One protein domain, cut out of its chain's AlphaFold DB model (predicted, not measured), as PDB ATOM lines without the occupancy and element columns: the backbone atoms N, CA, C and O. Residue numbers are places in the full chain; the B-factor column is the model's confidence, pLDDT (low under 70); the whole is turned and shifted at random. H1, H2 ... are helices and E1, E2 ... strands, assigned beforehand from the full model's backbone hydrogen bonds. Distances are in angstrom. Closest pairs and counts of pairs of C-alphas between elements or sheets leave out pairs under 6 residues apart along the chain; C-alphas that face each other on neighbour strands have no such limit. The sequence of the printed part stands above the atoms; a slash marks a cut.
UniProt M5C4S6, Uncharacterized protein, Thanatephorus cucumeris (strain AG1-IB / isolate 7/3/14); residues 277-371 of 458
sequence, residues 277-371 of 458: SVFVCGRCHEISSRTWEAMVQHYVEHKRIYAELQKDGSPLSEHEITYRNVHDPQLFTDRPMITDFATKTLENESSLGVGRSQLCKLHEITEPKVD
ATOM      1  N   SER A 277     -56.037  -5.899  13.797       87.88
ATOM      2  CA  SER A 277     -55.312  -6.100  15.057       87.88
ATOM      3  C   SER A 277     -53.894  -6.617  14.815       87.88
ATOM      4  O   SER A 277     -53.600  -7.779  15.097       87.88
ATOM      5  N   VAL A 278     -53.026  -5.769  14.261       86.06
ATOM      6  CA  VAL A 278     -51.625  -6.118  13.939       86.06
ATOM      7  C   VAL A 278     -50.596  -5.314  14.724       86.06
ATOM      8  O   VAL A 278     -49.419  -5.668  14.720       86.06
ATOM      9  N   PHE A 279     -51.018  -4.246  15.401       89.19
ATOM     10  CA  PHE A 279     -50.106  -3.371  16.127       89.19
ATOM     11  C   PHE A 279     -49.697  -4.010  17.451       89.19
ATOM     12  O   PHE A 279     -50.548  -4.431  18.231       89.19
ATOM     13  N   VAL A 280     -48.400  -4.025  17.732       89.81
ATOM     14  CA  VAL A 280     -47.814  -4.469  19.000       89.81
ATOM     15  C   VAL A 280     -46.925  -3.357  19.546       89.81
ATOM     16  O   VAL A 280     -46.330  -2.593  18.789       89.81
ATOM     17  N   CYS A 281     -46.842  -3.226  20.868       90.94
ATOM     18  CA  CYS A 281     -45.981  -2.222  21.478       90.94
ATOM     19  C   CYS A 281     -44.505  -2.602  21.263       90.94
ATOM     20  O   CYS A 281     -44.042  -3.666  21.683       90.94
ATOM     21  N   GLY A 282     -43.733  -1.722  20.629       87.50
ATOM     22  CA  GLY A 282     -42.288  -1.895  20.449       87.50
ATOM     23  C   GLY A 282     -41.495  -1.658  21.739       87.50
ATOM     24  O   GLY A 282     -40.370  -2.136  21.883       87.50
ATOM     25  N   ARG A 283     -42.100  -0.985  22.725       85.94
ATOM     26  CA  ARG A 283     -41.419  -0.534  23.947       85.94
ATOM     27  C   ARG A 283     -41.515  -1.493  25.122       85.94
ATOM     28  O   ARG A 283     -40.518  -1.708  25.807       85.94
ATOM     29  N   CYS A 284     -42.692  -2.065  25.362       84.50
ATOM     30  CA  CYS A 284     -42.918  -2.962  26.492       84.50
ATOM     31  C   CYS A 284     -42.784  -4.439  26.093       84.50
ATOM     32  O   CYS A 284     -42.577  -4.778  24.928       84.50
ATOM     33  N   HIS A 285     -42.876  -5.331  27.079       80.88
ATOM     34  CA  HIS A 285     -42.811  -6.782  26.874       80.88
ATOM     35  C   HIS A 285     -44.140  -7.396  26.419       80.88
ATOM     36  O   HIS A 285     -44.206  -8.598  26.172       80.88
ATOM     37  N   GLU A 286     -45.202  -6.599  26.325       80.50
ATOM     38  CA  GLU A 286     -46.506  -7.094  25.917       80.50
ATOM     39  C   GLU A 286     -46.509  -7.459  24.429       80.50
ATOM     40  O   GLU A 286     -46.069  -6.687  23.577       80.50
ATOM     41  N   ILE A 287     -47.008  -8.659  24.131       79.75
ATOM     42  CA  ILE A 287     -47.067  -9.228  22.777       79.75
ATOM     43  C   ILE A 287     -48.477  -9.212  22.184       79.75
ATOM     44  O   ILE A 287     -48.684  -9.701  21.077       79.75
ATOM     45  N   SER A 288     -49.465  -8.691  22.916       84.44
ATOM     46  CA  SER A 288     -50.849  -8.654  22.450       84.44
ATOM     47  C   SER A 288     -50.950  -7.792  21.197       84.44
ATOM     48  O   SER A 288     -50.576  -6.614  21.230       84.44
ATOM     49  N   SER A 289     -51.491  -8.353  20.119       87.25
ATOM     50  CA  SER A 289     -51.848  -7.553  18.959       87.25
ATOM     51  C   SER A 289     -53.090  -6.712  19.261       87.25
ATOM     52  O   SER A 289     -54.019  -7.139  19.952       87.25
ATOM     53  N   ARG A 290     -53.083  -5.467  18.790       90.94
ATOM     54  CA  ARG A 290     -54.088  -4.450  19.102       90.94
ATOM     55  C   ARG A 290     -54.572  -3.780  17.823       90.94
ATOM     56  O   ARG A 290     -53.826  -3.670  16.848       90.94
ATOM     57  N   THR A 291     -55.819  -3.317  17.838       93.25
ATOM     58  CA  THR A 291     -56.319  -2.348  16.853       93.25
ATOM     59  C   THR A 291     -55.648  -0.990  17.065       93.25
ATOM     60  O   THR A 291     -55.000  -0.765  18.089       93.25
ATOM     61  N   TRP A 292     -55.839  -0.057  16.128       95.19
ATOM     62  CA  TRP A 292     -55.370   1.321  16.287       95.19
ATOM     63  C   TRP A 292     -55.883   1.970  17.578       95.19
ATOM     64  O   TRP A 292     -55.086   2.444  18.384       95.19
ATOM     65  N   GLU A 293     -57.200   1.929  17.824       95.44
ATOM     66  CA  GLU A 293     -57.786   2.501  19.039       95.44
ATOM     67  C   GLU A 293     -57.215   1.852  20.313       95.44
ATOM     68  O   GLU A 293     -56.844   2.551  21.255       95.44
ATOM     69  N   ALA A 294     -57.063   0.525  20.329       94.12
ATOM     70  CA  ALA A 294     -56.503  -0.184  21.477       94.12
ATOM     71  C   ALA A 294     -55.008   0.114  21.691       94.12
ATOM     72  O   ALA A 294     -54.552   0.155  22.831       94.12
ATOM     73  N   MET A 295     -54.241   0.345  20.620       94.88
ATOM     74  CA  MET A 295     -52.833   0.732  20.719       94.88
ATOM     75  C   MET A 295     -52.669   2.152  21.268       94.88
ATOM     76  O   MET A 295     -51.832   2.385  22.135       94.88
ATOM     77  N   VAL A 296     -53.493   3.102  20.821       96.00
ATOM     78  CA  VAL A 296     -53.486   4.452  21.403       96.00
ATOM     79  C   VAL A 296     -53.882   4.390  22.879       96.00
ATOM     80  O   VAL A 296     -53.214   4.990  23.721       96.00
ATOM     81  N   GLN A 297     -54.916   3.613  23.214       94.50
ATOM     82  CA  GLN A 297     -55.350   3.439  24.598       94.50
ATOM     83  C   GLN A 297     -54.239   2.876  25.492       94.50
ATOM     84  O   GLN A 297     -54.028   3.402  26.582       94.50
ATOM     85  N   HIS A 298     -53.501   1.870  25.015       93.50
ATOM     86  CA  HIS A 298     -52.350   1.289  25.715       93.50
ATOM     87  C   HIS A 298     -51.360   2.368  26.177       93.50
ATOM     88  O   HIS A 298     -51.000   2.449  27.351       93.50
ATOM     89  N   TYR A 299     -50.961   3.259  25.270       93.62
ATOM     90  CA  TYR A 299     -50.034   4.344  25.591       93.62
ATOM     91  C   TYR A 299     -50.640   5.402  26.522       93.62
ATOM     92  O   TYR A 299     -49.951   5.887  27.423       93.62
ATOM     93  N   VAL A 300     -51.925   5.735  26.357       93.12
ATOM     94  CA  VAL A 300     -52.628   6.659  27.263       93.12
ATOM     95  C   VAL A 300     -52.666   6.107  28.690       93.12
ATOM     96  O   VAL A 300     -52.379   6.838  29.640       93.12
ATOM     97  N   GLU A 301     -52.980   4.823  28.858       90.38
ATOM     98  CA  GLU A 301     -53.010   4.156  30.164       90.38
ATOM     99  C   GLU A 301     -51.635   4.161  30.825       90.38
ATOM    100  O   GLU A 301     -51.512   4.556  31.983       90.38
ATOM    101  N   HIS A 302     -50.579   3.825  30.083       87.88
ATOM    102  CA  HIS A 302     -49.223   3.864  30.621       87.88
ATOM    103  C   HIS A 302     -48.764   5.279  30.999       87.88
ATOM    104  O   HIS A 302     -48.124   5.441  32.041       87.88
ATOM    105  N   LYS A 303     -49.131   6.309  30.223       88.19
ATOM    106  CA  LYS A 303     -48.857   7.718  30.565       88.19
ATOM    107  C   LYS A 303     -49.579   8.124  31.857       88.19
ATOM    108  O   LYS A 303     -48.984   8.794  32.700       88.19
ATOM    109  N   ARG A 304     -50.824   7.674  32.056       87.12
ATOM    110  CA  ARG A 304     -51.590   7.908  33.295       87.12
ATOM    111  C   ARG A 304     -50.997   7.185  34.499       87.12
ATOM    112  O   ARG A 304     -50.771   7.829  35.516       87.12
ATOM    113  N   ILE A 305     -50.693   5.892  34.368       84.62
ATOM    114  CA  ILE A 305     -50.053   5.099  35.429       84.62
ATOM    115  C   ILE A 305     -48.738   5.759  35.841       84.62
ATOM    116  O   ILE A 305     -48.486   5.946  37.028       84.62
ATOM    117  N   TYR A 306     -47.914   6.169  34.873       84.31
ATOM    118  CA  TYR A 306     -46.671   6.870  35.172       84.31
ATOM    119  C   TYR A 306     -46.919   8.162  35.959       84.31
ATOM    120  O   TYR A 306     -46.304   8.365  37.001       84.31
ATOM    121  N   ALA A 307     -47.857   9.003  35.512       84.44
ATOM    122  CA  ALA A 307     -48.201  10.239  36.209       84.44
ATOM    123  C   ALA A 307     -48.730   9.995  37.634       84.44
ATOM    124  O   ALA A 307     -48.453  10.790  38.526       84.44
ATOM    125  N   GLU A 308     -49.470   8.909  37.873       82.75
ATOM    126  CA  GLU A 308     -49.927   8.518  39.213       82.75
ATOM    127  C   GLU A 308     -48.777   8.072  40.116       82.75
ATOM    128  O   GLU A 308     -48.731   8.464  41.280       82.75
ATOM    129  N   LEU A 309     -47.823   7.312  39.578       80.31
ATOM    130  CA  LEU A 309     -46.643   6.850  40.311       80.31
ATOM    131  C   LEU A 309     -45.672   7.984  40.678       80.31
ATOM    132  O   LEU A 309     -44.923   7.841  41.642       80.31
ATOM    133  N   GLN A 310     -45.692   9.099  39.940       75.38
ATOM    134  CA  GLN A 310     -44.887  10.292  40.231       75.38
ATOM    135  C   GLN A 310     -45.524  11.240  41.263       75.38
ATOM    136  O   GLN A 310     -44.894  12.224  41.644       75.38
ATOM    137  N   LYS A 311     -46.764  10.999  41.710       79.06
ATOM    138  CA  LYS A 311     -47.394  11.836  42.744       79.06
ATOM    139  C   LYS A 311     -46.758  11.575  44.113       79.06
ATOM    140  O   LYS A 311     -46.501  10.424  44.467       79.06
ATOM    141  N   ASP A 312     -46.569  12.639  44.892       59.25
ATOM    142  CA  ASP A 312     -46.064  12.561  46.266       59.25
ATOM    143  C   ASP A 312     -46.924  11.608  47.116       59.25
ATOM    144  O   ASP A 312     -48.153  11.711  47.133       59.25
ATOM    145  N   GLY A 313     -46.271  10.678  47.821       58.50
ATOM    146  CA  GLY A 313     -46.938   9.625  48.599       58.50
ATOM    147  C   GLY A 313     -47.240   8.345  47.815       58.50
ATOM    148  O   GLY A 313     -48.012   7.510  48.289       58.50
ATOM    149  N   SER A 314     -46.661   8.162  46.622       61.38
ATOM    150  CA  SER A 314     -46.714   6.865  45.950       61.38
ATOM    151  C   SER A 314     -45.879   5.824  46.718       61.38
ATOM    152  O   SER A 314     -44.848   6.166  47.307       61.38
ATOM    153  N   PRO A 315     -46.257   4.530  46.682       60.97
ATOM    154  CA  PRO A 315     -45.509   3.470  47.364       60.97
ATOM    155  C   PRO A 315     -44.039   3.401  46.930       60.97
ATOM    156  O   PRO A 315     -43.188   2.922  47.671       60.97
ATOM    157  N   LEU A 316     -43.731   3.878  45.720       60.91
ATOM    158  CA  LEU A 316     -42.382   3.876  45.163       60.91
ATOM    159  C   LEU A 316     -41.488   4.938  45.807       60.91
ATOM    160  O   LEU A 316     -40.307   4.674  46.022       60.91
ATOM    161  N   SER A 317     -42.047   6.100  46.160       59.03
ATOM    162  CA  SER A 317     -41.326   7.160  46.874       59.03
ATOM    163  C   SER A 317     -40.948   6.739  48.295       59.03
ATOM    164  O   SER A 317     -39.895   7.136  48.782       59.03
ATOM    165  N   GLU A 318     -41.765   5.903  48.943       60.78
ATOM    166  CA  GLU A 318     -41.470   5.349  50.274       60.78
ATOM    167  C   GLU A 318     -40.339   4.306  50.255       60.78
ATOM    168  O   GLU A 318     -39.666   4.117  51.265       60.78
ATOM    169  N   HIS A 319     -40.113   3.652  49.110       64.19
ATOM    170  CA  HIS A 319     -39.141   2.562  48.951       64.19
ATOM    171  C   HIS A 319     -37.927   2.942  48.078       64.19
ATOM    172  O   HIS A 319     -37.174   2.058  47.678       64.19
ATOM    173  N   GLU A 320     -37.741   4.227  47.746       65.75
ATOM    174  CA  GLU A 320     -36.675   4.727  46.850       65.75
ATOM    175  C   GLU A 320     -36.628   4.037  45.463       65.75
ATOM    176  O   GLU A 320     -35.599   4.016  44.783       65.75
ATOM    177  N   ILE A 321     -37.751   3.483  44.990       67.81
ATOM    178  CA  ILE A 321     -37.808   2.790  43.698       67.81
ATOM    179  C   ILE A 321     -38.039   3.810  42.581       67.81
ATOM    180  O   ILE A 321     -39.091   4.439  42.484       67.81
ATOM    181  N   THR A 322     -37.078   3.922  41.663       68.06
ATOM    182  CA  THR A 322     -37.228   4.762  40.466       68.06
ATOM    183  C   THR A 322     -37.899   3.977  39.337       68.06
ATOM    184  O   THR A 322     -37.266   3.162  38.664       68.06
ATOM    185  N   TYR A 323     -39.182   4.244  39.086       70.00
ATOM    186  CA  TYR A 323     -39.880   3.712  37.914       70.00
ATOM    187  C   TYR A 323     -39.558   4.552  36.669       70.00
ATOM    188  O   TYR A 323     -39.854   5.747  36.625       70.00
ATOM    189  N   ARG A 324     -38.965   3.934  35.639       74.88
ATOM    190  CA  ARG A 324     -38.703   4.587  34.344       74.88
ATOM    191  C   ARG A 324     -39.876   4.367  33.394       74.88
ATOM    192  O   ARG A 324     -40.313   3.234  33.204       74.88
ATOM    193  N   ASN A 325     -40.344   5.436  32.753       80.06
ATOM    194  CA  ASN A 325     -41.394   5.339  31.747       80.06
ATOM    195  C   ASN A 325     -40.846   4.739  30.443       80.06
ATOM    196  O   ASN A 325     -40.317   5.455  29.599       80.06
ATOM    197  N   VAL A 326     -41.005   3.426  30.260       81.69
ATOM    198  CA  VAL A 326     -40.587   2.730  29.026       81.69
ATOM    199  C   VAL A 326     -41.325   3.208  27.772       81.69
ATOM    200  O   VAL A 326     -40.857   2.976  26.663       81.69
ATOM    201  N   HIS A 327     -42.461   3.886  27.940       85.88
ATOM    202  CA  HIS A 327     -43.282   4.411  26.854       85.88
ATOM    203  C   HIS A 327     -42.977   5.878  26.525       85.88
ATOM    204  O   HIS A 327     -43.630   6.427  25.644       85.88
ATOM    205  N   ASP A 328     -42.013   6.509  27.206       81.88
ATOM    206  CA  ASP A 328     -41.598   7.878  26.901       81.88
ATOM    207  C   ASP A 328     -40.779   7.912  25.595       81.88
ATOM    208  O   ASP A 328     -39.687   7.323  25.543       81.88
ATOM    209  N   PRO A 329     -41.266   8.599  24.545       76.50
ATOM    210  CA  PRO A 329     -40.564   8.685  23.269       76.50
ATOM    211  C   PRO A 329     -39.222   9.428  23.360       76.50
ATOM    212  O   PRO A 329     -38.376   9.245  22.489       76.50
ATOM    213  N   GLN A 330     -38.989  10.241  24.399       78.56
ATOM    214  CA  GLN A 330     -37.726  10.962  24.588       78.56
ATOM    215  C   GLN A 330     -36.647  10.112  25.269       78.56
ATOM    216  O   GLN A 330     -35.459  10.331  25.035       78.56
ATOM    217  N   LEU A 331     -37.038   9.152  26.114       72.88
ATOM    218  CA  LEU A 331     -36.094   8.327  26.881       72.88
ATOM    219  C   LEU A 331     -35.586   7.127  26.092       72.88
ATOM    220  O   LEU A 331     -34.453   6.687  26.283       72.88
ATOM    221  N   PHE A 332     -36.421   6.598  25.206       72.25
ATOM    222  CA  PHE A 332     -36.076   5.471  24.367       72.25
ATOM    223  C   PHE A 332     -36.191   5.945  22.923       72.25
ATOM    224  O   PHE A 332     -37.271   5.963  22.360       72.25
ATOM    225  N   THR A 333     -35.108   6.354  22.278       74.25
ATOM    226  CA  THR A 333     -35.149   6.771  20.856       74.25
ATOM    227  C   THR A 333     -34.689   5.664  19.905       74.25
ATOM    228  O   THR A 333     -34.721   5.827  18.693       74.25
ATOM    229  N   ASP A 334     -34.212   4.548  20.457       76.69
ATOM    230  CA  ASP A 334     -33.573   3.427  19.766       76.69
ATOM    231  C   ASP A 334     -34.544   2.314  19.346       76.69
ATOM    232  O   ASP A 334     -34.217   1.506  18.479       76.69
ATOM    233  N   ARG A 335     -35.735   2.266  19.947       79.88
ATOM    234  CA  ARG A 335     -36.801   1.316  19.595       79.88
ATOM    235  C   ARG A 335     -37.960   2.058  18.931       79.88
ATOM    236  O   ARG A 335     -38.128   3.240  19.193       79.88
ATOM    237  N   PRO A 336     -38.782   1.406  18.104       87.38
ATOM    238  CA  PRO A 336     -40.021   2.013  17.641       87.38
ATOM    239  C   PRO A 336     -41.078   2.004  18.755       87.38
ATOM    240  O   PRO A 336     -41.057   1.155  19.654       87.38
ATOM    241  N   MET A 337     -42.027   2.939  18.713       90.44
ATOM    242  CA  MET A 337     -43.211   2.907  19.576       90.44
ATOM    243  C   MET A 337     -44.089   1.700  19.239       90.44
ATOM    244  O   MET A 337     -44.488   0.949  20.127       90.44
ATOM    245  N   ILE A 338     -44.320   1.438  17.956       88.88
ATOM    246  CA  ILE A 338     -45.120   0.289  17.525       88.88
ATOM    247  C   ILE A 338     -44.338  -0.612  16.572       88.88
ATOM    248  O   ILE A 338     -43.533  -0.154  15.768       88.88
ATOM    249  N   THR A 339     -44.595  -1.911  16.667       84.31
ATOM    250  CA  THR A 339     -44.050  -2.956  15.796       84.31
ATOM    251  C   THR A 339     -45.170  -3.915  15.386       84.31
ATOM    252  O   THR A 339     -46.285  -3.821  15.901       84.31
ATOM    253  N   ASP A 340     -44.912  -4.839  14.464       77.56
ATOM    254  CA  ASP A 340     -45.831  -5.933  14.158       77.56
ATOM    255  C   ASP A 340     -45.549  -7.162  15.036       77.56
ATOM    256  O   ASP A 340     -44.479  -7.315  15.637       77.56
ATOM    257  N   PHE A 341     -46.538  -8.051  15.086       71.00
ATOM    258  CA  PHE A 341     -46.472  -9.276  15.871       71.00
ATOM    259  C   PHE A 341     -45.315 -10.193  15.461       71.00
ATOM    260  O   PHE A 341     -44.627 -10.688  16.347       71.00
ATOM    261  N   ALA A 342     -45.054 -10.374  14.162       68.94
ATOM    262  CA  ALA A 342     -44.014 -11.284  13.689       68.94
ATOM    263  C   ALA A 342     -42.612 -10.782  14.067       68.94
ATOM    264  O   ALA A 342     -41.790 -11.557  14.559       68.94
ATOM    265  N   THR A 343     -42.352  -9.478  13.924       72.94
ATOM    266  CA  THR A 343     -41.088  -8.879  14.382       72.94
ATOM    267  C   THR A 343     -40.935  -9.006  15.896       72.94
ATOM    268  O   THR A 343     -39.877  -9.418  16.371       72.94
ATOM    269  N   LYS A 344     -42.001  -8.747  16.669       74.31
ATOM    270  CA  LYS A 344     -41.955  -8.880  18.132       74.31
ATOM    271  C   LYS A 344     -41.686 -10.318  18.574       74.31
ATOM    272  O   LYS A 344     -40.918 -10.535  19.509       74.31
ATOM    273  N   THR A 345     -42.301 -11.304  17.921       65.88
ATOM    274  CA  THR A 345     -42.055 -12.718  18.222       65.88
ATOM    275  C   THR A 345     -40.645 -13.134  17.849       65.88
ATOM    276  O   THR A 345     -40.029 -13.832  18.636       65.88
ATOM    277  N   LEU A 346     -40.084 -12.659  16.734       66.00
ATOM    278  CA  LEU A 346     -38.697 -12.958  16.367       66.00
ATOM    279  C   LEU A 346     -37.702 -12.341  17.355       66.00
ATOM    280  O   LEU A 346     -36.757 -13.012  17.769       66.00
ATOM    281  N   GLU A 347     -37.926 -11.098  17.787       63.69
ATOM    282  CA  GLU A 347     -37.141 -10.483  18.859       63.69
ATOM    283  C   GLU A 347     -37.234 -11.310  20.145       63.69
ATOM    284  O   GLU A 347     -36.196 -11.587  20.749       63.69
ATOM    285  N   ASN A 348     -38.441 -11.758  20.515       57.09
ATOM    286  CA  ASN A 348     -38.719 -12.568  21.707       57.09
ATOM    287  C   ASN A 348     -38.186 -14.011  21.635       57.09
ATOM    288  O   ASN A 348     -37.698 -14.523  22.637       57.09
ATOM    289  N   GLU A 349     -38.211 -14.664  20.475       50.66
ATOM    290  CA  GLU A 349     -37.659 -16.009  20.252       50.66
ATOM    291  C   GLU A 349     -36.131 -15.983  20.258       50.66
ATOM    292  O   GLU A 349     -35.493 -16.812  20.909       50.66
ATOM    293  N   SER A 350     -35.536 -14.941  19.665       47.00
ATOM    294  CA  SER A 350     -34.111 -14.615  19.835       47.00
ATOM    295  C   SER A 350     -33.749 -14.344  21.303       47.00
ATOM    296  O   SER A 350     -32.577 -14.392  21.685       47.00
ATOM    297  N   SER A 351     -34.752 -14.045  22.134       42.06
ATOM    298  CA  SER A 351     -34.642 -13.744  23.558       42.06
ATOM    299  C   SER A 351     -35.354 -14.750  24.475       42.06
ATOM    300  O   SER A 351     -35.573 -14.443  25.648       42.06
ATOM    301  N   LEU A 352     -35.584 -15.996  24.033       37.50
ATOM    302  CA  LEU A 352     -36.118 -17.086  24.878       37.50
ATOM    303  C   LEU A 352     -35.196 -17.480  26.057       37.50
ATOM    304  O   LEU A 352     -35.581 -18.271  26.912       37.50
ATOM    305  N   GLY A 353     -34.009 -16.871  26.169       37.38
ATOM    306  CA  GLY A 353     -33.165 -16.878  27.377       37.38
ATOM    307  C   GLY A 353     -32.940 -15.498  28.022       37.38
ATOM    308  O   GLY A 353     -32.118 -15.364  28.925       37.38
ATOM    309  N   VAL A 354     -33.611 -14.445  27.547       40.94
ATOM    310  CA  VAL A 354     -33.203 -13.043  27.739       40.94
ATOM    311  C   VAL A 354     -34.320 -12.162  28.311       40.94
ATOM    312  O   VAL A 354     -33.992 -11.088  28.781       40.94
ATOM    313  N   GLY A 355     -35.586 -12.584  28.439       43.38
ATOM    314  CA  GLY A 355     -36.617 -11.762  29.114       43.38
ATOM    315  C   GLY A 355     -36.199 -11.274  30.518       43.38
ATOM    316  O   GLY A 355     -36.301 -10.090  30.841       43.38
ATOM    317  N   ARG A 356     -35.572 -12.160  31.308       42.88
ATOM    318  CA  ARG A 356     -34.916 -11.817  32.586       42.88
ATOM    319  C   ARG A 356     -33.671 -10.944  32.374       42.88
ATOM    320  O   ARG A 356     -33.469  -9.970  33.084       42.88
ATOM    321  N   SER A 357     -32.864 -11.258  31.364       44.41
ATOM    322  CA  SER A 357     -31.576 -10.615  31.074       44.41
ATOM    323  C   SER A 357     -31.699  -9.205  30.450       44.41
ATOM    324  O   SER A 357     -30.813  -8.378  30.626       44.41
ATOM    325  N   GLN A 358     -32.799  -8.887  29.763       45.31
ATOM    326  CA  GLN A 358     -33.102  -7.571  29.188       45.31
ATOM    327  C   GLN A 358     -33.659  -6.613  30.236       45.31
ATOM    328  O   GLN A 358     -33.225  -5.468  30.258       45.31
ATOM    329  N   LEU A 359     -34.538  -7.073  31.137       47.31
ATOM    330  CA  LEU A 359     -34.926  -6.303  32.327       47.31
ATOM    331  C   LEU A 359     -33.699  -6.031  33.207       47.31
ATOM    332  O   LEU A 359     -33.455  -4.897  33.603       47.31
ATOM    333  N   CYS A 360     -32.860  -7.046  33.405       48.47
ATOM    334  CA  CYS A 360     -31.572  -6.919  34.076       48.47
ATOM    335  C   CYS A 360     -30.631  -5.910  33.403       48.47
ATOM    336  O   CYS A 360     -30.059  -5.068  34.080       48.47
ATOM    337  N   LYS A 361     -30.502  -5.917  32.071       47.59
ATOM    338  CA  LYS A 361     -29.679  -4.932  31.347       47.59
ATOM    339  C   LYS A 361     -30.270  -3.521  31.358       47.59
ATOM    340  O   LYS A 361     -29.515  -2.565  31.471       47.59
ATOM    341  N   LEU A 362     -31.590  -3.384  31.244       47.34
ATOM    342  CA  LEU A 362     -32.287  -2.092  31.234       47.34
ATOM    343  C   LEU A 362     -32.229  -1.391  32.600       47.34
ATOM    344  O   LEU A 362     -32.172  -0.165  32.671       47.34
ATOM    345  N   HIS A 363     -32.234  -2.181  33.674       51.72
ATOM    346  CA  HIS A 363     -32.195  -1.713  35.059       51.72
ATOM    347  C   HIS A 363     -30.830  -1.914  35.736       51.72
ATOM    348  O   HIS A 363     -30.722  -1.690  36.935       51.72
ATOM    349  N   GLU A 364     -29.799  -2.327  34.988       51.94
ATOM    350  CA  GLU A 364     -28.439  -2.623  35.480       51.94
ATOM    351  C   GLU A 364     -28.369  -3.675  36.612       51.94
ATOM    352  O   GLU A 364     -27.399  -3.762  37.362       51.94
ATOM    353  N   ILE A 365     -29.383  -4.533  36.720       56.00
ATOM    354  CA  ILE A 365     -29.464  -5.605  37.714       56.00
ATOM    355  C   ILE A 365     -28.690  -6.814  37.191       56.00
ATOM    356  O   ILE A 365     -29.083  -7.431  36.206       56.00
ATOM    357  N   THR A 366     -27.607  -7.200  37.855       52.50
ATOM    358  CA  THR A 366     -26.771  -8.342  37.435       52.50
ATOM    359  C   THR A 366     -27.372  -9.690  37.841       52.50
ATOM    360  O   THR A 366     -27.263 -10.658  37.093       52.50
ATOM    361  N   GLU A 367     -28.076  -9.738  38.976       52.84
ATOM    362  CA  GLU A 367     -28.791 -10.916  39.479       52.84
ATOM    363  C   GLU A 367     -30.097 -10.485  40.157       52.84
ATOM    364  O   GLU A 367     -30.063  -9.855  41.216       52.84
ATOM    365  N   PRO A 368     -31.272 -10.791  39.587       51.12
ATOM    366  CA  PRO A 368     -32.508 -10.303  40.159       51.12
ATOM    367  C   PRO A 368     -33.000 -11.275  41.235       51.12
ATOM    368  O   PRO A 368     -33.093 -12.490  41.013       51.12
ATOM    369  N   LYS A 369     -33.330 -10.709  42.391       54.06
ATOM    370  CA  LYS A 369     -33.874 -11.395  43.566       54.06
ATOM    371  C   LYS A 369     -35.372 -11.126  43.711       54.06
ATOM    372  O   LYS A 369     -35.816  -9.986  43.557       54.06
ATOM    373  N   VAL A 370     -36.118 -12.180  44.028       42.22
ATOM    374  CA  VAL A 370     -37.535 -12.103  44.410       42.22
ATOM    375  C   VAL A 370     -37.643 -11.269  45.693       42.22
ATOM    376  O   VAL A 370     -36.769 -11.374  46.548       42.22
ATOM    377  N   ASP A 371     -38.645 -10.393  45.765       47.41
ATOM    378  CA  ASP A 371     -38.927  -9.434  46.848       47.41
ATOM    379  C   ASP A 371     -37.983  -8.220  46.970       47.41
ATOM    380  O   ASP A 371     -38.319  -7.263  47.662       47.41
TER     381      ASP A 371
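This is residues 277 to 371 of the 458 residues of an uncharacterized protein of Thanatephorus cucumeris (strain AG1-IB / isolate 7/3/14) (UniProt M5C4S6). An open, C-shaped frame: the long helix H1 makes one side, the small strand pair E1 and E2 with H3 makes one end, and H4 lies across the gap from H1. Beyond H1, the short H2 marks the other end, and residues 319 to 337 run back from it to E2. The printed part has 95 residues, with E1, H1, H2, E2, H3 and H4 in chain order; E1 and E2 form an antiparallel sheet. The class is mostly helix, though under half of the residues are in named elements. The whole is only just compact, close to loose, with a radius of gyration of the C-alphas of 14.8 A and spans of 40 by 32 by 23 A.

E1, residues 279 to 281, begins at C-alpha 279 (-50.106, -3.371, 16.127). H1 is residues 292 to 309, 26.2 A long. H2 is residues 315 to 318, E2 338 to 340. H3, residues 341 to 349, measures 11.9 A; H4, residues 355 to 362, measures 10.8 A and ends at C-alpha 362 (-32.287, -2.092, 31.234).

E1 and E2 are antiparallel at 125 degrees; N 280 and O 339 are 2.8 A apart, within hydrogen-bond range. The closest C-alphas of E1 and H1, Phe 279 and Met 295, are 6.7 A apart; those of E1 and H3, Val 280 and Phe 341, 5.9 A. H3 and H4 are close but not clearly touching, C-alphas 348 and 355 at 7.7 A, about perpendicular at 89 degrees. H1 and H2 are close but not clearly touching, C-alphas 309 and 316 at 7.1 A. H1 and H4 are apart. Every O i to N i+4 pair is within range in H1 and H3, 3 of 4 in H4; H2 is too short for one.

C-alphas 313 and 342 are farthest apart, 40.8 A. The printed part has no cut; the link H2 to E2 is long. Residues 312 to 322, 342 and 345 to 371 have pLDDT under 70.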